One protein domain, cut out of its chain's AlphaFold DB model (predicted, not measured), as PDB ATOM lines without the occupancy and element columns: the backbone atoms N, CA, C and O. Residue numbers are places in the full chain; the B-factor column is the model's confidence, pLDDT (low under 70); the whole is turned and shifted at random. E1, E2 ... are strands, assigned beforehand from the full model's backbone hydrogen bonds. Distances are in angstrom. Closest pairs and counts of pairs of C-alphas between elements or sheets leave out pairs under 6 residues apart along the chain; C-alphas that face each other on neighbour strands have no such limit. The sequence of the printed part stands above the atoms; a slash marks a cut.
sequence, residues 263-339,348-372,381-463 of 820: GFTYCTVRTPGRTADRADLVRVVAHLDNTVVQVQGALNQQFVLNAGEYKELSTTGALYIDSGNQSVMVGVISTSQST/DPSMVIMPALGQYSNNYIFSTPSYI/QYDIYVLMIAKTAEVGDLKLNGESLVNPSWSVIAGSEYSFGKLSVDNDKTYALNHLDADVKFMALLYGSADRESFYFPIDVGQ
ATOM      1  N   GLY A 263      64.377  38.427  24.786       55.97
ATOM      2  CA  GLY A 263      64.313  37.032  24.371       55.97
ATOM      3  C   GLY A 263      65.511  36.131  24.704       55.97
ATOM      4  O   GLY A 263      66.530  36.560  25.260       55.97
ATOM      5  N   PHE A 264      65.355  34.860  24.322       65.56
ATOM      6  CA  PHE A 264      66.232  33.727  24.663       65.56
ATOM      7  C   PHE A 264      66.337  32.661  23.562       65.56
ATOM      8  O   PHE A 264      67.241  31.829  23.605       65.56
ATOM      9  N   THR A 265      65.418  32.635  22.595       67.88
ATOM     10  CA  THR A 265      65.383  31.592  21.566       67.88
ATOM     11  C   THR A 265      65.125  32.223  20.214       67.88
ATOM     12  O   THR A 265      64.171  32.964  20.050       67.88
ATOM     13  N   TYR A 266      65.972  31.957  19.227       71.44
ATOM     14  CA  TYR A 266      65.977  32.644  17.938       71.44
ATOM     15  C   TYR A 266      65.894  31.664  16.787       71.44
ATOM     16  O   TYR A 266      66.312  30.512  16.911       71.44
ATOM     17  N   CYS A 267      65.454  32.136  15.624       68.69
ATOM     18  CA  CYS A 267      65.681  31.398  14.391       68.69
ATOM     19  C   CYS A 267      66.029  32.310  13.213       68.69
ATOM     20  O   CYS A 267      65.327  33.285  12.939       68.69
ATOM     21  N   THR A 268      67.117  31.978  12.519       70.25
ATOM     22  CA  THR A 268      67.564  32.633  11.286       70.25
ATOM     23  C   THR A 268      67.116  31.817  10.077       70.25
ATOM     24  O   THR A 268      67.204  30.590  10.079       70.25
ATOM     25  N   VAL A 269      66.656  32.484   9.016       64.19
ATOM     26  CA  VAL A 269      66.247  31.833   7.763       64.19
ATOM     27  C   VAL A 269      67.146  32.342   6.645       64.19
ATOM     28  O   VAL A 269      67.143  33.527   6.322       64.19
ATOM     29  N   ARG A 270      67.918  31.444   6.028       67.31
ATOM     30  CA  ARG A 270      68.694  31.790   4.833       67.31
ATOM     31  C   ARG A 270      67.759  32.061   3.660       67.31
ATOM     32  O   ARG A 270      66.897  31.237   3.361       67.31
ATOM     33  N   THR A 271      68.014  33.141   2.923       56.66
ATOM     34  CA  THR A 271      67.354  33.383   1.634       56.66
ATOM     35  C   THR A 271      67.981  32.504   0.535       56.66
ATOM     36  O   THR A 271      69.152  32.698   0.196       56.66
ATOM     37  N   PRO A 272      67.253  31.540  -0.060       51.50
ATOM     38  CA  PRO A 272      67.788  30.668  -1.103       51.50
ATOM     39  C   PRO A 272      68.061  31.419  -2.415       51.50
ATOM     40  O   PRO A 272      67.345  32.346  -2.778       51.50
ATOM     41  N   GLY A 273      69.070  30.976  -3.170       49.75
ATOM     42  CA  GLY A 273      69.316  31.435  -4.545       49.75
ATOM     43  C   GLY A 273      70.025  32.788  -4.706       49.75
ATOM     44  O   GLY A 273      70.237  33.206  -5.843       49.75
ATOM     45  N   ARG A 274      70.413  33.463  -3.612       52.97
ATOM     46  CA  ARG A 274      71.156  34.742  -3.653       52.97
ATOM     47  C   ARG A 274      72.666  34.569  -3.730       52.97
ATOM     48  O   ARG A 274      73.303  35.159  -4.595       52.97
ATOM     49  N   THR A 275      73.216  33.724  -2.867       49.84
ATOM     50  CA  THR A 275      74.603  33.263  -2.944       49.84
ATOM     51  C   THR A 275      74.619  31.838  -3.494       49.84
ATOM     52  O   THR A 275      73.954  30.948  -2.958       49.84
ATOM     53  N   ALA A 276      75.365  31.599  -4.574       47.34
ATOM     54  CA  ALA A 276      75.613  30.233  -5.040       47.34
ATOM     55  C   ALA A 276      76.584  29.512  -4.086       47.34
ATOM     56  O   ALA A 276      76.282  28.423  -3.601       47.34
ATOM     57  N   ASP A 277      77.691  30.184  -3.745       53.44
ATOM     58  CA  ASP A 277      78.875  29.551  -3.144       53.44
ATOM     59  C   ASP A 277      79.311  30.158  -1.792       53.44
ATOM     60  O   ASP A 277      80.324  29.744  -1.226       53.44
ATOM     61  N   ARG A 278      78.576  31.150  -1.259       59.38
ATOM     62  CA  ARG A 278      78.886  31.830   0.019       59.38
ATOM     63  C   ARG A 278      77.836  31.550   1.095       59.38
ATOM     64  O   ARG A 278      76.635  31.544   0.819       59.38
ATOM     65  N   ALA A 279      78.307  31.324   2.315       65.62
ATOM     66  CA  ALA A 279      77.496  31.098   3.506       65.62
ATOM     67  C   ALA A 279      77.222  32.416   4.251       65.62
ATOM     68  O   ALA A 279      78.068  33.312   4.260       65.62
ATOM     69  N   ASP A 280      76.068  32.510   4.908       69.50
ATOM     70  CA  ASP A 280      75.763  33.612   5.822       69.50
ATOM     71  C   ASP A 280      76.549  33.438   7.131       69.50
ATOM     72  O   ASP A 280      76.816  32.308   7.558       69.50
ATOM     73  N   LEU A 281      76.916  34.543   7.782       73.62
ATOM     74  CA  LEU A 281      77.570  34.535   9.089       73.62
ATOM     75  C   LEU A 281      76.572  34.979  10.159       73.62
ATOM     76  O   LEU A 281      76.174  36.139  10.218       73.62
ATOM     77  N   VAL A 282      76.180  34.058  11.037       77.75
ATOM     78  CA  VAL A 282      75.363  34.374  12.213       77.75
ATOM     79  C   VAL A 282      76.288  34.524  13.415       77.75
ATOM     80  O   VAL A 282      77.046  33.609  13.739       77.75
ATOM     81  N   ARG A 283      76.253  35.680  14.077       80.38
ATOM     82  CA  ARG A 283      77.059  35.981  15.264       80.38
ATOM     83  C   ARG A 283      76.162  35.967  16.500       80.38
ATOM     84  O   ARG A 283      75.193  36.712  16.560       80.38
ATOM     85  N   VAL A 284      76.486  35.145  17.493       82.88
ATOM     86  CA  VAL A 284      75.787  35.099  18.788       82.88
ATOM     87  C   VAL A 284      76.686  35.722  19.849       82.88
ATOM     88  O   VAL A 284      77.825  35.286  19.990       82.88
ATOM     89  N   VAL A 285      76.196  36.724  20.579       80.94
ATOM     90  CA  VAL A 285      76.910  37.449  21.647       80.94
ATOM     91  C   VAL A 285      76.195  37.201  22.975       80.94
ATOM     92  O   VAL A 285      74.978  37.373  23.059       80.94
ATOM     93  N   ALA A 286      76.916  36.812  24.025       80.62
ATOM     94  CA  ALA A 286      76.304  36.558  25.331       80.62
ATOM     95  C   ALA A 286      76.194  37.820  26.200       80.62
ATOM     96  O   ALA A 286      77.134  38.609  26.297       80.62
ATOM     97  N   HIS A 287      75.053  37.981  26.880       75.44
ATOM     98  CA  HIS A 287      74.855  39.048  27.868       75.44
ATOM     99  C   HIS A 287      75.425  38.703  29.256       75.44
ATOM    100  O   HIS A 287      75.759  39.602  30.024       75.44
ATOM    101  N   LEU A 288      75.516  37.413  29.591       77.62
ATOM    102  CA  LEU A 288      75.873  36.911  30.920       77.62
ATOM    103  C   LEU A 288      77.086  35.977  30.856       77.62
ATOM    104  O   LEU A 288      77.413  35.429  29.804       77.62
ATOM    105  N   ASP A 289      77.740  35.787  32.001       82.12
ATOM    106  CA  ASP A 289      78.795  34.786  32.142       82.12
ATOM    107  C   ASP A 289      78.211  33.368  32.155       82.12
ATOM    108  O   ASP A 289      77.160  33.121  32.751       82.12
ATOM    109  N   ASN A 290      78.926  32.419  31.543       86.50
ATOM    110  CA  ASN A 290      78.488  31.032  31.362       86.50
ATOM    111  C   ASN A 290      77.135  30.894  30.629       86.50
ATOM    112  O   ASN A 290      76.340  30.016  30.966       86.50
ATOM    113  N   THR A 291      76.850  31.741  29.635       83.81
ATOM    114  CA  THR A 291      75.676  31.570  28.769       83.81
ATOM    115  C   THR A 291      75.847  30.340  27.887       83.81
ATOM    116  O   THR A 291      76.712  30.309  27.008       83.81
ATOM    117  N   VAL A 292      75.014  29.324  28.115       89.56
ATOM    118  CA  VAL A 292      74.980  28.102  27.302       89.56
ATOM    119  C   VAL A 292      74.118  28.351  26.069       89.56
ATOM    120  O   VAL A 292      72.964  28.744  26.195       89.56
ATOM    121  N   VAL A 293      74.663  28.095  24.881       88.69
ATOM    122  CA  VAL A 293      73.954  28.242  23.604       88.69
ATOM    123  C   VAL A 293      73.918  26.901  22.881       88.69
ATOM    124  O   VAL A 293      74.957  26.283  22.630       88.69
ATOM    125  N   GLN A 294      72.712  26.473  22.525       86.50
ATOM    126  CA  GLN A 294      72.433  25.383  21.598       86.50
ATOM    127  C   GLN A 294      72.169  25.964  20.206       86.50
ATOM    128  O   GLN A 294      71.509  26.993  20.073       86.50
ATOM    129  N   VAL A 295      72.635  25.287  19.163       83.50
ATOM    130  CA  VAL A 295      72.341  25.606  17.763       83.50
ATOM    131  C   VAL A 295      71.885  24.336  17.061       83.50
ATOM    132  O   VAL A 295      72.547  23.304  17.162       83.50
ATOM    133  N   GLN A 296      70.751  24.424  16.371       77.81
ATOM    134  CA  GLN A 296      70.063  23.334  15.677       77.81
ATOM    135  C   GLN A 296      69.673  23.768  14.249       77.81
ATOM    136  O   GLN A 296      69.807  24.937  13.880       77.81
ATOM    137  N   GLY A 297      69.184  22.832  13.430       74.69
ATOM    138  CA  GLY A 297      68.908  23.057  12.006       74.69
ATOM    139  C   GLY A 297      70.133  22.753  11.136       74.69
ATOM    140  O   GLY A 297      70.697  21.661  11.214       74.69
ATOM    141  N   ALA A 298      70.559  23.704  10.300       73.12
ATOM    142  CA  ALA A 298      71.679  23.525   9.364       73.12
ATOM    143  C   ALA A 298      73.057  23.355  10.043       73.12
ATOM    144  O   ALA A 298      74.004  22.883   9.411       73.12
ATOM    145  N   LEU A 299      73.169  23.702  11.328       79.06
ATOM    146  CA  LEU A 299      74.283  23.346  12.203       79.06
ATOM    147  C   LEU A 299      73.717  22.670  13.455       79.06
ATOM    148  O   LEU A 299      72.678  23.084  13.956       79.06
ATOM    149  N   ASN A 300      74.432  21.680  13.987       82.44
ATOM    150  CA  ASN A 300      74.147  21.083  15.291       82.44
ATOM    151  C   ASN A 300      75.383  21.277  16.183       82.44
ATOM    152  O   ASN A 300      76.402  20.613  15.981       82.44
ATOM    153  N   GLN A 301      75.342  22.270  17.074       88.50
ATOM    154  CA  GLN A 301      76.475  22.679  17.914       88.50
ATOM    155  C   GLN A 301      75.994  23.151  19.288       88.50
ATOM    156  O   GLN A 301      74.979  23.828  19.389       88.50
ATOM    157  N   GLN A 302      76.785  22.885  20.327       91.81
ATOM    158  CA  GLN A 302      76.639  23.505  21.642       91.81
ATOM    159  C   GLN A 302      77.930  24.249  21.989       91.81
ATOM    160  O   GLN A 302      79.028  23.742  21.738       91.81
ATOM    161  N   PHE A 303      77.815  25.432  22.581       93.56
ATOM    162  CA  PHE A 303      78.946  26.180  23.126       93.56
ATOM    163  C   PHE A 303      78.534  26.988  24.361       93.56
ATOM    164  O   PHE A 303      77.353  27.133  24.667       93.56
ATOM    165  N   VAL A 304      79.530  27.485  25.091       91.94
ATOM    166  CA  VAL A 304      79.352  28.375  26.243       91.94
ATOM    167  C   VAL A 304      80.127  29.659  25.961       91.94
ATOM    168  O   VAL A 304      81.215  29.594  25.389       91.94
ATOM    169  N   LEU A 305      79.553  30.801  26.332       87.06
ATOM    170  CA  LEU A 305      80.141  32.133  26.186       87.06
ATOM    171  C   LEU A 305      80.087  32.877  27.524       87.06
ATOM    172  O   LEU A 305      79.129  32.725  28.282       87.06
ATOM    173  N   ASN A 306      81.088  33.711  27.793       86.19
ATOM    174  CA  ASN A 306      81.047  34.697  28.874       86.19
ATOM    175  C   ASN A 306      80.478  36.046  28.398       86.19
ATOM    176  O   ASN A 306      80.306  36.263  27.197       86.19
ATOM    177  N   ALA A 307      80.202  36.976  29.316       79.50
ATOM    178  CA  ALA A 307      79.575  38.252  28.976       79.50
ATOM    179  C   ALA A 307      80.433  39.062  27.978       79.50
ATOM    180  O   ALA A 307      81.558  39.472  28.277       79.50
ATOM    181  N   GLY A 308      79.896  39.302  26.779       74.88
ATOM    182  CA  GLY A 308      80.583  39.984  25.675       74.88
ATOM    183  C   GLY A 308      81.526  39.121  24.833       74.88
ATOM    184  O   GLY A 308      82.070  39.616  23.840       74.88
ATOM    185  N   GLU A 309      81.694  37.839  25.161       84.12
ATOM    186  CA  GLU A 309      82.213  36.869  24.199       84.12
ATOM    187  C   GLU A 309      81.157  36.595  23.122       84.12
ATOM    188  O   GLU A 309      79.946  36.702  23.350       84.12
ATOM    189  N   TYR A 310      81.625  36.234  21.928       84.31
ATOM    190  CA  TYR A 310      80.756  35.914  20.807       84.31
ATOM    191  C   TYR A 310      81.238  34.696  20.023       84.31
ATOM    192  O   TYR A 310      82.427  34.376  19.980       84.31
ATOM    193  N   LYS A 311      80.290  34.031  19.363       87.00
ATOM    194  CA  LYS A 311      80.530  32.919  18.448       87.00
ATOM    195  C   LYS A 311      79.999  33.264  17.067       87.00
ATOM    196  O   LYS A 311      78.837  33.628  16.926       87.00
ATOM    197  N   GLU A 312      80.834  33.094  16.049       84.81
ATOM    198  CA  GLU A 312      80.407  33.144  14.650       84.81
ATOM    199  C   GLU A 312      80.093  31.739  14.128       84.81
ATOM    200  O   GLU A 312      80.790  30.762  14.430       84.81
ATOM    201  N   LEU A 313      79.012  31.660  13.355       82.38
ATOM    202  CA  LEU A 313      78.393  30.452  12.827       82.38
ATOM    203  C   LEU A 313      78.181  30.654  11.324       82.38
ATOM    204  O   LEU A 313      77.296  31.398  10.907       82.38
ATOM    205  N   SER A 314      79.007  30.007  10.506       79.75
ATOM    206  CA  SER A 314      78.856  30.046   9.049       79.75
ATOM    207  C   SER A 314      77.822  29.007   8.611       79.75
ATOM    208  O   SER A 314      77.998  27.821   8.895       79.75
ATOM    209  N   THR A 315      76.738  29.441   7.961       72.44
ATOM    210  CA  THR A 315      75.591  28.584   7.621       72.44
ATOM    211  C   THR A 315      75.143  28.706   6.163       72.44
ATOM    212  O   THR A 315      75.186  29.769   5.545       72.44
ATOM    213  N   THR A 316      74.667  27.591   5.609       70.38
ATOM    214  CA  THR A 316      74.055  27.491   4.274       70.38
ATOM    215  C   THR A 316      72.555  27.169   4.326       70.38
ATOM    216  O   THR A 316      71.945  26.944   3.276       70.38
ATOM    217  N   GLY A 317      71.951  27.199   5.520       68.94
ATOM    218  CA  GLY A 317      70.522  26.990   5.780       68.94
ATOM    219  C   GLY A 317      70.056  27.666   7.079       68.94
ATOM    220  O   GLY A 317      70.797  28.447   7.675       68.94
ATOM    221  N   ALA A 318      68.824  27.385   7.507       71.94
ATOM    222  CA  ALA A 318      68.249  27.967   8.723       71.94
ATOM    223  C   ALA A 318      68.941  27.461  10.004       71.94
ATOM    224  O   ALA A 318      69.327  26.290  10.067       71.94
ATOM    225  N   LEU A 319      69.071  28.322  11.020       74.31
ATOM    226  CA  LEU A 319      69.553  27.950  12.357       74.31
ATOM    227  C   LEU A 319      68.506  28.290  13.411       74.31
ATOM    228  O   LEU A 319      68.107  29.447  13.508       74.31
ATOM    229  N   TYR A 320      68.153  27.328  14.261       75.50
ATOM    230  CA  TYR A 320      67.503  27.598  15.543       75.50
ATOM    231  C   TYR A 320      68.587  27.753  16.617       75.50
ATOM    232  O   TYR A 320      69.521  26.953  16.660       75.50
ATOM    233  N   ILE A 321      68.510  28.797  17.443       77.50
ATOM    234  CA  ILE A 321      69.543  29.177  18.418       77.50
ATOM    235  C   ILE A 321      68.864  29.375  19.771       77.50
ATOM    236  O   ILE A 321      68.091  30.313  19.939       77.50
ATOM    237  N   ASP A 322      69.143  28.503  20.732       80.50
ATOM    238  CA  ASP A 322      68.458  28.450  22.025       80.50
ATOM    239  C   ASP A 322      69.459  28.692  23.160       80.50
ATOM    240  O   ASP A 322      70.459  27.978  23.268       80.50
ATOM    241  N   SER A 323      69.214  29.706  23.992       79.12
ATOM    242  CA  SER A 323      70.020  30.011  25.181       79.12
ATOM    243  C   SER A 323      69.255  29.818  26.499       79.12
ATOM    244  O   SER A 323      69.639  30.355  27.545       79.12
ATOM    245  N   GLY A 324      68.166  29.039  26.464       76.00
ATOM    246  CA  GLY A 324      67.354  28.644  27.614       76.00
ATOM    247  C   GLY A 324      66.662  29.820  28.305       76.00
ATOM    248  O   GLY A 324      65.514  30.145  28.018       76.00
ATOM    249  N   ASN A 325      67.357  30.432  29.264       71.19
ATOM    250  CA  ASN A 325      66.897  31.592  30.034       71.19
ATOM    251  C   ASN A 325      67.988  32.664  30.240       71.19
ATOM    252  O   ASN A 325      67.810  33.582  31.041       71.19
ATOM    253  N   GLN A 326      69.117  32.560  29.530       73.75
ATOM    254  CA  GLN A 326      70.221  33.517  29.576       73.75
ATOM    255  C   GLN A 326      70.220  34.321  28.276       73.75
ATOM    256  O   GLN A 326      70.486  33.768  27.212       73.75
ATOM    257  N   SER A 327      69.892  35.612  28.323       70.94
ATOM    258  CA  SER A 327      69.728  36.404  27.099       70.94
ATOM    259  C   SER A 327      71.011  36.443  26.256       70.94
ATOM    260  O   SER A 327      72.099  36.757  26.748       70.94
ATOM    261  N   VAL A 328      70.869  36.155  24.964       73.88
ATOM    262  CA  VAL A 328      71.887  36.421  23.941       73.88
ATOM    263  C   VAL A 328      71.387  37.499  22.995       73.88
ATOM    264  O   VAL A 328      70.184  37.653  22.795       73.88
ATOM    265  N   MET A 329      72.322  38.221  22.398       74.00
ATOM    266  CA  MET A 329      72.108  38.986  21.179       74.00
ATOM    267  C   MET A 329      72.483  38.098  19.991       74.00
ATOM    268  O   MET A 329      73.519  37.434  20.013       74.00
ATOM    269  N   VAL A 330      71.662  38.113  18.944       73.44
ATOM    270  CA  VAL A 330      72.011  37.521  17.649       73.44
ATOM    271  C   VAL A 330      72.247  38.657  16.657       73.44
ATOM    272  O   VAL A 330      71.624  39.711  16.735       73.44
ATOM    273  N   GLY A 331      73.191  38.455  15.751       71.25
ATOM    274  CA  GLY A 331      73.447  39.278  14.581       71.25
ATOM    275  C   GLY A 331      73.496  38.396  13.351       71.25
ATOM    276  O   GLY A 331      74.016  37.281  13.423       71.25
ATOM    277  N   VAL A 332      73.004  38.889  12.220       68.31
ATOM    278  CA  VAL A 332      73.202  38.218  10.933       68.31
ATOM    279  C   VAL A 332      73.963  39.153  10.013       68.31
ATOM    280  O   VAL A 332      73.603  40.313   9.840       68.31
ATOM    281  N   ILE A 333      75.050  38.623   9.466       66.06
ATOM    282  CA  ILE A 333      75.949  39.287   8.538       66.06
ATOM    283  C   ILE A 333      75.867  38.473   7.245       66.06
ATOM    284  O   ILE A 333      76.478  37.402   7.138       66.06
ATOM    285  N   SER A 334      75.053  38.923   6.287       59.38
ATOM    286  CA  SER A 334      75.008  38.275   4.969       59.38
ATOM    287  C   SER A 334      76.189  38.744   4.113       59.38
ATOM    288  O   SER A 334      76.830  39.755   4.411       59.38
ATOM    289  N   THR A 335      76.544  37.966   3.087       53.59
ATOM    290  CA  THR A 335      77.745  38.222   2.278       53.59
ATOM    291  C   THR A 335      77.472  38.227   0.772       53.59
ATOM    292  O   THR A 335      77.707  37.236   0.080       53.59
ATOM    293  N   SER A 336      77.122  39.410   0.253       53.72
ATOM    294  CA  SER A 336      77.254  39.804  -1.160       53.72
ATOM    295  C   SER A 336      76.359  39.074  -2.174       53.72
ATOM    296  O   SER A 336      76.639  37.958  -2.617       53.72
ATOM    297  N   GLN A 337      75.371  39.791  -2.703       46.72
ATOM    298  CA  GLN A 337      74.593  39.407  -3.881       46.72
ATOM    299  C   GLN A 337      75.426  39.379  -5.177       46.72
ATOM    300  O   GLN A 337      75.647  40.411  -5.806       46.72
ATOM    301  N   SER A 338      75.752  38.185  -5.681       43.09
ATOM    302  CA  SER A 338      75.805  37.958  -7.135       43.09
ATOM    303  C   SER A 338      75.671  36.482  -7.507       43.09
ATOM    304  O   SER A 338      76.312  35.605  -6.930       43.09
ATOM    305  N   THR A 339      74.881  36.225  -8.549       40.62
ATOM    306  CA  THR A 339      74.859  34.967  -9.317       40.62
ATOM    307  C   THR A 339      75.226  35.198 -10.792       40.62
ATOM    308  O   THR A 339      74.990  34.335 -11.636       40.62
ATOM    309  N   ASP A 348      78.907  44.626  -0.011       48.62
ATOM    310  CA  ASP A 348      79.188  44.986   1.373       48.62
ATOM    311  C   ASP A 348      78.382  44.143   2.377       48.62
ATOM    312  O   ASP A 348      77.248  43.757   2.090       48.62
ATOM    313  N   PRO A 349      78.933  43.859   3.574       48.06
ATOM    314  CA  PRO A 349      78.261  43.039   4.575       48.06
ATOM    315  C   PRO A 349      77.023  43.750   5.132       48.06
ATOM    316  O   PRO A 349      77.125  44.653   5.966       48.06
ATOM    317  N   SER A 350      75.839  43.315   4.713       51.16
ATOM    318  CA  SER A 350      74.579  43.707   5.343       51.16
ATOM    319  C   SER A 350      74.577  43.256   6.805       51.16
ATOM    320  O   SER A 350      74.691  42.065   7.089       51.16
ATOM    321  N   MET A 351      74.445  44.210   7.735       50.50
ATOM    322  CA  MET A 351      74.300  43.934   9.164       50.50
ATOM    323  C   MET A 351      73.123  44.712   9.743       50.50
ATOM    324  O   MET A 351      73.200  45.921   9.986       50.50
ATOM    325  N   VAL A 352      72.097  43.955  10.105       52.09
ATOM    326  CA  VAL A 352      71.246  44.277  11.246       52.09
ATOM    327  C   VAL A 352      71.777  43.451  12.421       52.09
ATOM    328  O   VAL A 352      72.045  42.255  12.279       52.09
ATOM    329  N   ILE A 353      71.987  44.076  13.581       51.97
ATOM    330  CA  ILE A 353      72.203  43.343  14.832       51.97
ATOM    331  C   ILE A 353      70.976  43.512  15.710       51.97
ATOM    332  O   ILE A 353      70.521  44.621  15.993       51.97
ATOM    333  N   MET A 354      70.455  42.376  16.148       53.56
ATOM    334  CA  MET A 354      69.199  42.287  16.848       53.56
ATOM    335  C   MET A 354      69.485  42.423  18.341       53.56
ATOM    336  O   MET A 354      70.025  41.487  18.945       53.56
ATOM    337  N   PRO A 355      69.097  43.534  19.002       45.19
ATOM    338  CA  PRO A 355      68.686  43.376  20.385       45.19
ATOM    339  C   PRO A 355      67.648  42.251  20.408       45.19
ATOM    340  O   PRO A 355      66.810  42.140  19.506       45.19
ATOM    341  N   ALA A 356      67.701  41.415  21.437       44.78
ATOM    342  CA  ALA A 356      66.605  40.504  21.714       44.78
ATOM    343  C   ALA A 356      65.278  41.280  21.695       44.78
ATOM    344  O   ALA A 356      65.286  42.453  22.085       44.78
ATOM    345  N   LEU A 357      64.155  40.661  21.287       41.53
ATOM    346  CA  LEU A 357      62.831  41.285  21.456       41.53
ATOM    347  C   LEU A 357      62.767  41.808  22.890       41.53
ATOM    348  O   LEU A 357      62.941  41.021  23.803       41.53
ATOM    349  N   GLY A 358      62.718  43.129  23.082       49.84
ATOM    350  CA  GLY A 358      63.426  43.706  24.236       49.84
ATOM    351  C   GLY A 358      63.913  45.133  23.998       49.84
ATOM    352  O   GLY A 358      65.081  45.463  24.201       49.84
ATOM    353  N   GLN A 359      62.980  45.999  23.614       50.75
ATOM    354  CA  GLN A 359      63.146  47.436  23.388       50.75
ATOM    355  C   GLN A 359      63.633  48.209  24.631       50.75
ATOM    356  O   GLN A 359      63.928  49.389  24.517       50.75
ATOM    357  N   TYR A 360      63.718  47.584  25.812       57.91
ATOM    358  CA  TYR A 360      64.076  48.254  27.064       57.91
ATOM    359  C   TYR A 360      65.023  47.407  27.927       57.91
ATOM    360  O   TYR A 360      64.585  46.571  28.723       57.91
ATOM    361  N   SER A 361      66.327  47.680  27.815       70.06
ATOM    362  CA  SER A 361      67.363  47.185  28.730       70.06
ATOM    363  C   SER A 361      67.973  48.304  29.570       70.06
ATOM    364  O   SER A 361      67.951  49.463  29.172       70.06
ATOM    365  N   ASN A 362      68.583  47.946  30.698       77.69
ATOM    366  CA  ASN A 362      69.534  48.802  31.418       77.69
ATOM    367  C   ASN A 362      70.985  48.617  30.915       77.69
ATOM    368  O   ASN A 362      71.861  49.424  31.226       77.69
ATOM    369  N   ASN A 363      71.245  47.552  30.150       78.94
ATOM    370  CA  ASN A 363      72.562  47.126  29.687       78.94
ATOM    371  C   ASN A 363      72.438  46.346  28.365       78.94
ATOM    372  O   ASN A 363      71.649  45.407  28.266       78.94
ATOM    373  N   TYR A 364      73.232  46.701  27.363       79.50
ATOM    374  CA  TYR A 364      73.364  46.011  26.081       79.50
ATOM    375  C   TYR A 364      74.825  45.637  25.880       79.50
ATOM    376  O   TYR A 364      75.685  46.513  25.908       79.50
ATOM    377  N   ILE A 365      75.110  44.361  25.627       78.12
ATOM    378  CA  ILE A 365      76.452  43.913  25.248       78.12
ATOM    379  C   ILE A 365      76.383  43.420  23.806       78.12
ATOM    380  O   ILE A 365      75.537  42.588  23.481       78.12
ATOM    381  N   PHE A 366      77.227  43.980  22.944       76.75
ATOM    382  CA  PHE A 366      77.210  43.760  21.498       76.75
ATOM    383  C   PHE A 366      78.626  43.747  20.924       76.75
ATOM    384  O   PHE A 366      79.547  44.281  21.541       76.75
ATOM    385  N   SER A 367      78.821  43.178  19.732       75.88
ATOM    386  CA  SER A 367      80.096  43.295  19.018       75.88
ATOM    387  C   SER A 367      79.913  43.575  17.531       75.88
ATOM    388  O   SER A 367      79.080  42.966  16.862       75.88
ATOM    389  N   THR A 368      80.709  44.505  17.011       74.75
ATOM    390  CA  THR A 368      80.662  44.955  15.620       74.75
ATOM    391  C   THR A 368      81.452  44.022  14.690       74.75
ATOM    392  O   THR A 368      82.479  43.473  15.103       74.75
ATOM    393  N   PRO A 369      80.995  43.782  13.447       67.56
ATOM    394  CA  PRO A 369      81.700  42.967  12.463       67.56
ATOM    395  C   PRO A 369      83.017  43.602  12.019       67.56
ATOM    396  O   PRO A 369      83.210  44.820  12.089       67.56
ATOM    397  N   SER A 370      83.907  42.766  11.493       62.81
ATOM    398  CA  SER A 370      85.097  43.198  10.772       62.81
ATOM    399  C   SER A 370      84.728  43.588   9.337       62.81
ATOM    400  O   SER A 370      84.399  42.746   8.503       62.81
ATOM    401  N   TYR A 371      84.789  44.886   9.023       58.12
ATOM    402  CA  TYR A 371      84.612  45.352   7.647       58.12
ATOM    403  C   TYR A 371      85.841  44.990   6.799       58.12
ATOM    404  O   TYR A 371      86.899  45.617   6.904       58.12
ATOM    405  N   ILE A 372      85.695  43.980   5.941       49.44
ATOM    406  CA  ILE A 372      86.694  43.629   4.930       49.44
ATOM    407  C   ILE A 372      86.484  44.546   3.726       49.44
ATOM    408  O   ILE A 372      85.624  44.299   2.886       49.44
ATOM    409  N   GLN A 381      82.471  54.306   3.130       52.62
ATOM    410  CA  GLN A 381      82.865  53.929   4.488       52.62
ATOM    411  C   GLN A 381      81.806  52.948   5.009       52.62
ATOM    412  O   GLN A 381      80.624  53.169   4.758       52.62
ATOM    413  N   TYR A 382      82.197  51.923   5.765       61.16
ATOM    414  CA  TYR A 382      81.234  51.150   6.548       61.16
ATOM    415  C   TYR A 382      81.221  51.702   7.970       61.16
ATOM    416  O   TYR A 382      82.065  51.331   8.790       61.16
ATOM    417  N   ASP A 383      80.313  52.642   8.218       70.19
ATOM    418  CA  ASP A 383      80.079  53.199   9.547       70.19
ATOM    419  C   ASP A 383      79.037  52.355  10.278       70.19
ATOM    420  O   ASP A 383      78.004  51.988   9.712       70.19
ATOM    421  N   ILE A 384      79.273  52.091  11.560       73.88
ATOM    422  CA  ILE A 384      78.286  51.448  12.423       73.88
ATOM    423  C   ILE A 384      77.727  52.475  13.401       73.88
ATOM    424  O   ILE A 384      78.447  53.319  13.947       73.88
ATOM    425  N   TYR A 385      76.419  52.388  13.619       78.31
ATOM    426  CA  TYR A 385      75.653  53.264  14.482       78.31
ATOM    427  C   TYR A 385      74.870  52.456  15.514       78.31
ATOM    428  O   TYR A 385      74.134  51.531  15.169       78.31
ATOM    429  N   VAL A 386      74.977  52.861  16.778       81.19
ATOM    430  CA  VAL A 386      73.982  52.529  17.795       81.19
ATOM    431  C   VAL A 386      72.877  53.576  17.719       81.19
ATOM    432  O   VAL A 386      73.115  54.767  17.946       81.19
ATOM    433  N   LEU A 387      71.676  53.126  17.379       79.25
ATOM    434  CA  LEU A 387      70.442  53.898  17.429       79.25
ATOM    435  C   LEU A 387      69.782  53.628  18.785       79.25
ATOM    436  O   LEU A 387      69.734  52.484  19.228       79.25
ATOM    437  N   MET A 388      69.314  54.661  19.476       83.50
ATOM    438  CA  MET A 388      68.871  54.585  20.871       83.50
ATOM    439  C   MET A 388      67.550  55.321  21.078       83.50
ATOM    440  O   MET A 388      67.308  56.343  20.442       83.50
ATOM    441  N   ILE A 389      66.730  54.854  22.020       80.00
ATOM    442  CA  ILE A 389      65.574  55.606  22.534       80.00
ATOM    443  C   ILE A 389      65.591  55.529  24.057       80.00
ATOM    444  O   ILE A 389      65.449  54.457  24.639       80.00
ATOM    445  N   ALA A 390      65.780  56.669  24.710       85.38
ATOM    446  CA  ALA A 390      65.911  56.772  26.160       85.38
ATOM    447  C   ALA A 390      65.087  57.951  26.682       85.38
ATOM    448  O   ALA A 390      64.790  58.889  25.942       85.38
ATOM    449  N   LYS A 391      64.695  57.924  27.959       87.69
ATOM    450  CA  LYS A 391      64.022  59.070  28.587       87.69
ATOM    451  C   LYS A 391      64.951  60.284  28.571       87.69
ATOM    452  O   LYS A 391      66.122  60.175  28.918       87.69
ATOM    453  N   THR A 392      64.425  61.451  28.211       90.62
ATOM    454  CA  THR A 392      65.203  62.685  27.976       90.62
ATOM    455  C   THR A 392      65.965  63.164  29.218       90.62
ATOM    456  O   THR A 392      67.009  63.795  29.092       90.62
ATOM    457  N   ALA A 393      65.480  62.836  30.421       92.12
ATOM    458  CA  ALA A 393      66.181  63.107  31.678       92.12
ATOM    459  C   ALA A 393      67.398  62.186  31.920       92.12
ATOM    460  O   ALA A 393      68.340  62.588  32.594       92.12
ATOM    461  N   GLU A 394      67.389  60.984  31.339       91.88
ATOM    462  CA  GLU A 394      68.298  59.873  31.651       91.88
ATOM    463  C   GLU A 394      69.449  59.745  30.625       91.88
ATOM    464  O   GLU A 394      70.455  59.085  30.873       91.88
ATOM    465  N   VAL A 395      69.353  60.405  29.458       91.06
ATOM    466  CA  VAL A 395      70.332  60.265  28.352       91.06
ATOM    467  C   VAL A 395      71.779  60.599  28.738       91.06
ATOM    468  O   VAL A 395      72.717  60.101  28.114       91.06
ATOM    469  N   GLY A 396      71.976  61.434  29.765       91.50
ATOM    470  CA  GLY A 396      73.296  61.804  30.283       91.50
ATOM    471  C   GLY A 396      73.983  60.696  31.090       91.50
ATOM    472  O   GLY A 396      75.214  60.665  31.156       91.50
ATOM    473  N   ASP A 397      73.213  59.760  31.642       93.38
ATOM    474  CA  ASP A 397      73.693  58.663  32.487       93.38
ATOM    475  C   ASP A 397      73.836  57.336  31.725       93.38
ATOM    476  O   ASP A 397      74.258  56.326  32.289       93.38
ATOM    477  N   LEU A 398      73.648  57.366  30.402       92.81
ATOM    478  CA  LEU A 398      74.135  56.331  29.489       92.81
ATOM    479  C   LEU A 398      75.669  56.352  29.378       92.81
ATOM    480  O   LEU A 398      76.308  57.415  29.362       92.81
ATOM    481  N   LYS A 399      76.267  55.162  29.295       93.69
ATOM    482  CA  LYS A 399      77.713  54.913  29.271       93.69
ATOM    483  C   LYS A 399      78.061  53.844  28.239       93.69
ATOM    484  O   LYS A 399      77.361  52.845  28.136       93.69
ATOM    485  N   LEU A 400      79.163  54.032  27.517       92.75
ATOM    486  CA  LEU A 400      79.737  53.056  26.592       92.75
ATOM    487  C   LEU A 400      81.079  52.586  27.164       92.75
ATOM    488  O   LEU A 400      81.986  53.388  27.371       92.75
ATOM    489  N   ASN A 401      81.201  51.292  27.452       91.06
ATOM    490  CA  ASN A 401      82.326  50.680  28.167       91.06
ATOM    491  C   ASN A 401      82.626  51.357  29.524       91.06
ATOM    492  O   ASN A 401      83.777  51.441  29.946       91.06
ATOM    493  N   GLY A 402      81.583  51.855  30.202       88.88
ATOM    494  CA  GLY A 402      81.670  52.611  31.458       88.88
ATOM    495  C   GLY A 402      81.995  54.107  31.306       88.88
ATOM    496  O   GLY A 402      81.768  54.869  32.243       88.88
ATOM    497  N   GLU A 403      82.454  54.549  30.135       92.38
ATOM    498  CA  GLU A 403      82.742  55.957  29.834       92.38
ATOM    499  C   GLU A 403      81.502  56.694  29.310       92.38
ATOM    500  O   GLU A 403      80.558  56.087  28.809       92.38
ATOM    501  N   SER A 404      81.471  58.025  29.405       91.50
ATOM    502  CA  SER A 404      80.345  58.802  28.856       91.50
ATOM    503  C   SER A 404      80.349  58.820  27.327       91.50
ATOM    504  O   SER A 404      81.407  58.883  26.704       91.50
ATOM    505  N   LEU A 405      79.154  58.781  26.726       93.19
ATOM    506  CA  LEU A 405      78.981  58.721  25.272       93.19
ATOM    507  C   LEU A 405      79.687  59.899  24.576       93.19
ATOM    508  O   LEU A 405      79.426  61.062  24.887       93.19
ATOM    509  N   VAL A 406      80.557  59.601  23.608       88.88
ATOM    510  CA  VAL A 406      81.322  60.614  22.866       88.88
ATOM    511  C   VAL A 406      80.557  61.016  21.607       88.88
ATOM    512  O   VAL A 406      80.322  60.192  20.731       88.88
ATOM    513  N   ASN A 407      80.192  62.296  21.511       86.12
ATOM    514  CA  ASN A 407      79.464  62.892  20.381       86.12
ATOM    515  C   ASN A 407      78.170  62.158  19.928       86.12
ATOM    516  O   ASN A 407      77.951  62.047  18.719       86.12
ATOM    517  N   PRO A 408      77.285  61.673  20.827       88.06
ATOM    518  CA  PRO A 408      75.971  61.192  20.407       88.06
ATOM    519  C   PRO A 408      75.118  62.360  19.885       88.06
ATOM    520  O   PRO A 408      75.043  63.420  20.510       88.06
ATOM    521  N   SER A 409      74.434  62.155  18.764       88.00
ATOM    522  CA  SER A 409      73.395  63.063  18.277       88.00
ATOM    523  C   SER A 409      72.081  62.720  18.972       88.00
ATOM    524  O   SER A 409      71.588  61.612  18.781       88.00
ATOM    525  N   TRP A 410      71.517  63.639  19.759       88.31
ATOM    526  CA  TRP A 410      70.236  63.451  20.454       88.31
ATOM    527  C   TRP A 410      69.167  64.415  19.935       88.31
ATOM    528  O   TRP A 410      69.410  65.620  19.866       88.31
ATOM    529  N   SER A 411      67.975  63.886  19.663       85.44
ATOM    530  CA  SER A 411      66.781  64.638  19.260       85.44
ATOM    531  C   SER A 411      65.602  64.254  20.154       85.44
ATOM    532  O   SER A 411      65.319  63.070  20.333       85.44
ATOM    533  N   VAL A 412      64.895  65.237  20.717       86.88
ATOM    534  CA  VAL A 412      63.711  64.978  21.556       86.88
ATOM    535  C   VAL A 412      62.569  64.456  20.686       86.88
ATOM    536  O   VAL A 412      62.237  65.062  19.668       86.88
ATOM    537  N   ILE A 413      61.942  63.353  21.097       80.75
ATOM    538  CA  ILE A 413      60.787  62.791  20.399       80.75
ATOM    539  C   ILE A 413      59.545  63.594  20.792       80.75
ATOM    540  O   ILE A 413      59.099  63.567  21.945       80.75
ATOM    541  N   ALA A 414      58.997  64.322  19.818       77.38
ATOM    542  CA  ALA A 414      57.854  65.204  19.997       77.38
ATOM    543  C   ALA A 414      56.646  64.471  20.613       77.38
ATOM    544  O   ALA A 414      56.343  63.321  20.292       77.38
ATOM    545  N   GLY A 415      55.950  65.144  21.535       74.94
ATOM    546  CA  GLY A 415      54.799  64.571  22.239       74.94
ATOM    547  C   GLY A 415      55.134  63.413  23.194       74.94
ATOM    548  O   GLY A 415      54.239  62.628  23.509       74.94
ATOM    549  N   SER A 416      56.387  63.277  23.646       79.31
ATOM    550  CA  SER A 416      56.831  62.216  24.562       79.31
ATOM    551  C   SER A 416      57.806  62.727  25.637       79.31
ATOM    552  O   SER A 416      58.246  63.874  25.598       79.31
ATOM    553  N   GLU A 417      58.167  61.866  26.594       86.00
ATOM    554  CA  GLU A 417      59.295  62.102  27.512       86.00
ATOM    555  C   GLU A 417      60.644  61.578  26.975       86.00
ATOM    556  O   GLU A 417      61.681  61.761  27.616       86.00
ATOM    557  N   TYR A 418      60.658  60.933  25.807       85.56
ATOM    558  CA  TYR A 418      61.811  60.239  25.236       85.56
ATOM    559  C   TYR A 418      62.607  61.114  24.260       85.56
ATOM    560  O   TYR A 418      62.112  62.083  23.686       85.56
ATOM    561  N   SER A 419      63.868  60.746  24.065       87.06
ATOM    562  CA  SER A 419      64.757  61.272  23.036       87.06
ATOM    563  C   SER A 419      65.331  60.117  22.224       87.06
ATOM    564  O   SER A 419      65.707  59.080  22.776       87.06
ATOM    565  N   PHE A 420      65.417  60.318  20.913       83.56
ATOM    566  CA  PHE A 420      66.157  59.465  19.997       83.56
ATOM    567  C   PHE A 420      67.641  59.844  20.029       83.56
ATOM    568  O   PHE A 420      67.974  61.030  20.032       83.56
ATOM    569  N   GLY A 421      68.525  58.848  20.033       84.56
ATOM    570  CA  GLY A 421      69.973  59.021  20.033       84.56
ATOM    571  C   GLY A 421      70.643  58.245  18.903       84.56
ATOM    572  O   GLY A 421      70.297  57.098  18.648       84.56
ATOM    573  N   LYS A 422      71.651  58.835  18.261       83.94
ATOM    574  CA  LYS A 422      72.513  58.173  17.272       83.94
ATOM    575  C   LYS A 422      73.976  58.342  17.671       83.94
ATOM    576  O   LYS A 422      74.459  59.466  17.800       83.94
ATOM    577  N   LEU A 423      74.686  57.231  17.846       87.12
ATOM    578  CA  LEU A 423      76.091  57.180  18.256       87.12
ATOM    579  C   LEU A 423      76.883  56.322  17.268       87.12
ATOM    580  O   LEU A 423      76.506  55.180  17.033       87.12
ATOM    581  N   SER A 424      77.969  56.841  16.694       86.25
ATOM    582  CA  SER A 424      78.861  56.022  15.859       86.25
ATOM    583  C   SER A 424      79.813  55.190  16.724       86.25
ATOM    584  O   SER A 424      80.263  55.651  17.774       86.25
ATOM    585  N   VAL A 425      80.106  53.967  16.283       84.69
ATOM    586  CA  VAL A 425      81.025  53.019  16.928       84.69
ATOM    587  C   VAL A 425      81.951  52.378  15.892       84.69
ATOM    588  O   VAL A 425      81.621  52.303  14.710       84.69
ATOM    589  N   ASP A 426      83.125  51.929  16.333       83.88
ATOM    590  CA  ASP A 426      84.132  51.334  15.456       83.88
ATOM    591  C   ASP A 426      83.770  49.894  15.056       83.88
ATOM    592  O   ASP A 426      83.153  49.140  15.814       83.88
ATOM    593  N   ASN A 427      84.268  49.483  13.893       76.56
ATOM    594  CA  ASN A 427      84.222  48.103  13.410       76.56
ATOM    595  C   ASN A 427      85.167  47.189  14.226       76.56
ATOM    596  O   ASN A 427      86.157  47.658  14.792       76.56
ATOM    597  N   ASP A 428      84.876  45.886  14.234       75.69
ATOM    598  CA  ASP A 428      85.645  44.814  14.896       75.69
ATOM    599  C   ASP A 428      85.904  45.005  16.412       75.69
ATOM    600  O   ASP A 428      87.019  44.808  16.906       75.69
ATOM    601  N   LYS A 429      84.884  45.422  17.181       81.00
ATOM    602  CA  LYS A 429      84.974  45.624  18.642       81.00
ATOM    603  C   LYS A 429      83.735  45.162  19.406       81.00
ATOM    604  O   LYS A 429      82.607  45.362  18.966       81.00
ATOM    605  N   THR A 430      83.948  44.631  20.610       81.44
ATOM    606  CA  THR A 430      82.890  44.443  21.618       81.44
ATOM    607  C   THR A 430      82.674  45.726  22.422       81.44
ATOM    608  O   THR A 430      83.631  46.409  22.799       81.44
ATOM    609  N   TYR A 431      81.413  46.019  22.729       84.69
ATOM    610  CA  TYR A 431      80.971  47.139  23.549       84.69
ATOM    611  C   TYR A 431      79.929  46.696  24.582       84.69
ATOM    612  O   TYR A 431      79.094  45.835  24.306       84.69
ATOM    613  N   ALA A 432      79.936  47.349  25.742       86.19
ATOM    614  CA  ALA A 432      78.831  47.368  26.692       86.19
ATOM    615  C   ALA A 432      78.242  48.788  26.740       86.19
ATOM    616  O   ALA A 432      78.942  49.734  27.095       86.19
ATOM    617  N   LEU A 433      76.976  48.949  26.363       87.75
ATOM    618  CA  LEU A 433      76.213  50.191  26.485       87.75
ATOM    619  C   LEU A 433      75.221  50.035  27.638       87.75
ATOM    620  O   LEU A 433      74.274  49.261  27.534       87.75
ATOM    621  N   ASN A 434      75.427  50.766  28.728       88.81
ATOM    622  CA  ASN A 434      74.639  50.634  29.951       88.81
ATOM    623  C   ASN A 434      74.178  51.988  30.496       88.81
ATOM    624  O   ASN A 434      74.751  53.026  30.181       88.81
ATOM    625  N   HIS A 435      73.169  51.967  31.358       90.44
ATOM    626  CA  HIS A 435      72.788  53.103  32.193       90.44
ATOM    627  C   HIS A 435      73.492  53.030  33.564       90.44
ATOM    628  O   HIS A 435      73.938  51.952  33.968       90.44
ATOM    629  N   LEU A 436      73.642  54.156  34.277       89.12
ATOM    630  CA  LEU A 436      74.220  54.167  35.634       89.12
ATOM    631  C   LEU A 436      73.249  53.647  36.704       89.12
ATOM    632  O   LEU A 436      73.680  52.970  37.636       89.12
ATOM    633  N   ASP A 437      71.958  53.952  36.570       88.25
ATOM    634  CA  ASP A 437      70.889  53.327  37.356       88.25
ATOM    635  C   ASP A 437      70.400  52.058  36.642       88.25
ATOM    636  O   ASP A 437      70.066  52.105  35.457       88.25
ATOM    637  N   ALA A 438      70.361  50.934  37.360       82.19
ATOM    638  CA  ALA A 438      69.962  49.634  36.834       82.19
ATOM    639  C   ALA A 438      68.435  49.445  36.722       82.19
ATOM    640  O   ALA A 438      68.007  48.550  35.995       82.19
ATOM    641  N   ASP A 439      67.619  50.257  37.401       83.88
ATOM    642  CA  ASP A 439      66.153  50.196  37.281       83.88
ATOM    643  C   ASP A 439      65.638  50.994  36.064       83.88
ATOM    644  O   ASP A 439      64.521  50.770  35.583       83.88
ATOM    645  N   VAL A 440      66.462  51.894  35.515       81.44
ATOM    646  CA  VAL A 440      66.167  52.672  34.303       81.44
ATOM    647  C   VAL A 440      66.507  51.867  33.049       81.44
ATOM    648  O   VAL A 440      67.561  51.240  32.946       81.44
ATOM    649  N   LYS A 441      65.604  51.908  32.064       80.06
ATOM    650  CA  LYS A 441      65.723  51.165  30.808       80.06
ATOM    651  C   LYS A 441      65.602  52.066  29.580       80.06
ATOM    652  O   LYS A 441      64.883  53.062  29.600       80.06
ATOM    653  N   PHE A 442      66.255  51.660  28.498       79.31
ATOM    654  CA  PHE A 442      66.292  52.334  27.203       79.31
ATOM    655  C   PHE A 442      66.377  51.308  26.063       79.31
ATOM    656  O   PHE A 442      66.734  50.156  26.295       79.31
ATOM    657  N   MET A 443      66.074  51.737  24.840       76.38
ATOM    658  CA  MET A 443      66.280  50.975  23.610       76.38
ATOM    659  C   MET A 443      67.688  51.201  23.074       76.38
ATOM    660  O   MET A 443      68.142  52.345  23.022       76.38
ATOM    661  N   ALA A 444      68.322  50.139  22.580       76.75
ATOM    662  CA  ALA A 444      69.445  50.222  21.655       76.75
ATOM    663  C   ALA A 444      69.260  49.230  20.494       76.75
ATOM    664  O   ALA A 444      68.883  48.081  20.711       76.75
ATOM    665  N   LEU A 445      69.547  49.680  19.275       74.19
ATOM    666  CA  LEU A 445      69.601  48.909  18.032       74.19
ATOM    667  C   LEU A 445      70.953  49.185  17.364       74.19
ATOM    668  O   LEU A 445      71.411  50.326  17.369       74.19
ATOM    669  N   LEU A 446      71.595  48.167  16.791       73.06
ATOM    670  CA  LEU A 446      72.902  48.304  16.146       73.06
ATOM    671  C   LEU A 446      72.774  48.075  14.636       73.06
ATOM    672  O   LEU A 446      72.272  47.042  14.193       73.06
ATOM    673  N   TYR A 447      73.236  49.051  13.858       70.62
ATOM    674  CA  TYR A 447      73.027  49.149  12.413       70.62
ATOM    675  C   TYR A 447      74.332  49.511  11.690       70.62
ATOM    676  O   TYR A 447      75.051  50.402  12.144       70.62
ATOM    677  N   GLY A 448      74.632  48.852  10.567       66.75
ATOM    678  CA  GLY A 448      75.764  49.188   9.692       66.75
ATOM    679  C   GLY A 448      75.310  49.857   8.396       66.75
ATOM    680  O   GLY A 448      74.457  49.317   7.693       66.75
ATOM    681  N   SER A 449      75.887  51.009   8.040       57.66
ATOM    682  CA  SER A 449      75.559  51.702   6.790       57.66
ATOM    683  C   SER A 449      76.370  51.164   5.606       57.66
ATOM    684  O   SER A 449      77.414  51.715   5.253       57.66
ATOM    685  N   ALA A 450      75.874  50.100   4.975       54.25
ATOM    686  CA  ALA A 450      76.301  49.683   3.636       54.25
ATOM    687  C   ALA A 450      75.786  50.657   2.547       54.25
ATOM    688  O   ALA A 450      74.929  51.504   2.811       54.25
ATOM    689  N   ASP A 451      76.259  50.535   1.300       48.16
ATOM    690  CA  ASP A 451      75.657  51.187   0.120       48.16
ATOM    691  C   ASP A 451      74.786  50.264  -0.755       48.16
ATOM    692  O   ASP A 451      74.313  50.718  -1.801       48.16
ATOM    693  N   ARG A 452      74.586  48.987  -0.367       50.41
ATOM    694  CA  ARG A 452      74.049  47.944  -1.276       50.41
ATOM    695  C   ARG A 452      73.097  46.891  -0.695       50.41
ATOM    696  O   ARG A 452      72.459  46.199  -1.486       50.41
ATOM    697  N   GLU A 453      73.036  46.679   0.625       52.44
ATOM    698  CA  GLU A 453      72.329  45.517   1.201       52.44
ATOM    699  C   GLU A 453      71.675  45.786   2.568       52.44
ATOM    700  O   GLU A 453      72.292  46.403   3.439       52.44
ATOM    701  N   SER A 454      70.463  45.243   2.768       49.44
ATOM    702  CA  SER A 454      69.533  45.621   3.846       49.44
ATOM    703  C   SER A 454      68.627  44.445   4.289       49.44
ATOM    704  O   SER A 454      67.593  44.193   3.667       49.44
ATOM    705  N   PHE A 455      68.980  43.709   5.365       56.72
ATOM    706  CA  PHE A 455      68.231  42.502   5.790       56.72
ATOM    707  C   PHE A 455      68.098  42.242   7.313       56.72
ATOM    708  O   PHE A 455      69.075  41.896   7.974       56.72
ATOM    709  N   TYR A 456      66.838  42.216   7.760       53.31
ATOM    710  CA  TYR A 456      66.176  41.289   8.701       53.31
ATOM    711  C   TYR A 456      66.561  41.154  10.179       53.31
ATOM    712  O   TYR A 456      67.665  41.429  10.623       53.31
ATOM    713  N   PHE A 457      65.600  40.608  10.938       55.81
ATOM    714  CA  PHE A 457      65.723  40.184  12.334       55.81
ATOM    715  C   PHE A 457      65.294  38.702  12.481       55.81
ATOM    716  O   PHE A 457      64.146  38.400  12.154       55.81
ATOM    717  N   PRO A 458      66.095  37.742  12.986       51.22
ATOM    718  CA  PRO A 458      65.556  36.527  13.590       51.22
ATOM    719  C   PRO A 458      64.505  36.873  14.649       51.22
ATOM    720  O   PRO A 458      64.718  37.741  15.497       51.22
ATOM    721  N   ILE A 459      63.378  36.165  14.609       52.41
ATOM    722  CA  ILE A 459      62.323  36.277  15.622       52.41
ATOM    723  C   ILE A 459      62.865  35.694  16.933       52.41
ATOM    724  O   ILE A 459      63.373  34.571  16.902       52.41
ATOM    725  N   ASP A 460      62.720  36.402  18.062       53.03
ATOM    726  CA  ASP A 460      62.722  35.708  19.357       53.03
ATOM    727  C   ASP A 460      61.371  35.022  19.571       53.03
ATOM    728  O   ASP A 460      60.301  35.630  19.494       53.03
ATOM    729  N   VAL A 461      61.448  33.724  19.806       49.09
ATOM    730  CA  VAL A 461      60.333  32.780  19.752       49.09
ATOM    731  C   VAL A 461      60.020  32.183  21.127       49.09
ATOM    732  O   VAL A 461      59.295  31.193  21.242       49.09
ATOM    733  N   GLY A 462      60.538  32.798  22.192       45.22
ATOM    734  CA  GLY A 462      60.264  32.419  23.568       45.22
ATOM    735  C   GLY A 462      58.876  32.863  24.037       45.22
ATOM    736  O   GLY A 462      58.467  34.011  23.859       45.22
ATOM    737  N   GLN A 463      58.164  31.981  24.746       41.03
ATOM    738  CA  GLN A 463      56.996  32.377  25.541       41.03
ATOM    739  C   GLN A 463      57.425  33.119  26.817       41.03
ATOM    740  O   GLN A 463      57.267  32.633  27.943       41.03
TER     741      GLN A 463
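AT A GLANCE: This is residues 263 to 339, 348 to 372 and 381 to 463 of the 820 residues of the protein "EGF-like domain-containing protein" of Bugula neritina (UniProt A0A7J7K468). One long, strongly twisted sheet of eight strands makes a wall, and two small sheets cover its two halves on opposite faces: E1, E6, E3 and E4 over the half with E5, E2 and E7, and E9, E14 and E11 over the half with E15 and E10. The result is two sandwiches side by side sharing one sheet, the second more splayed, with best planes 42 degrees apart against 24. The printed part has 185 residues, no named helix and fifteen named strands, E1 to E15 in chain order; the class is all strand, though under half of the residues, 85, are in named strands. Each sheet is antiparallel, the long one in the order E5, E2, E7, E8, E15, E10, E13, E12. The whole is compact, with a radius of gyration of the C-alphas of 16.6 A and spans of 49 by 37 by 29 A.

HOW THE PARTS SIT: Begin at E1, residues 265 to 268, an edge strand; beside it come E6, 319 to 322, E3, 291 to 297, and E4, 301 to 305. Look for N 266 and O 321, 2.8 A apart and within hydrogen-bond range, as are N 294 and O 322, 2.8 A, and, in the hairpin of E3 and E4, N 291 and O 305, 2.8 A. The long sheet runs from edge strand E5, 310 to 315, through E2, 280 to 286, E7, 328 to 333, E8, 351 to 354, E15, 443 to 449, E10, 383 to 391, and E13, 418 to 425, to edge strand E12, 409 to 412. Within hydrogen-bond range here are, for instance, N 283 and O 331 of E2 and E7, 2.8 A, and N 387 and O 445 of E10 and E15, 2.8 A. In the third sheet, E9, 363 to 367, E14, 430 to 435, and E11, 398 to 400, find N 364 and O 433, 2.8 A, and N 399 and O 434, 2.8 A. Together they form a stack of sheets, three sheets face to face in turn. The closest C-alphas of E2 and E9, Val 285 and Phe 366, are 6.3 A apart.

IN THESE COORDINATES: Find C-alpha 265 at (65.383, 31.592, 21.566), where E1 begins. E10 runs 25.6 A from C-alpha 383 at (80.079, 53.199, 9.547); E13 runs 22.1 A and E3 20.0 A. E15 ends at C-alpha 449, (75.559, 51.702, 6.790).

THE WHOLE: The C-alphas of Thr 339 and Ala 393, the two farthest apart, are 50.5 A apart. Residues 340 to 347 and 373 to 380 are not printed, leaving C-alpha gaps of 15.3 A and 11.0 A. The link E1 to E2 is long. Mean pLDDT of the printed part is 73.1, with 60 residues under 70, among them 348 to 360 and 448 to 463.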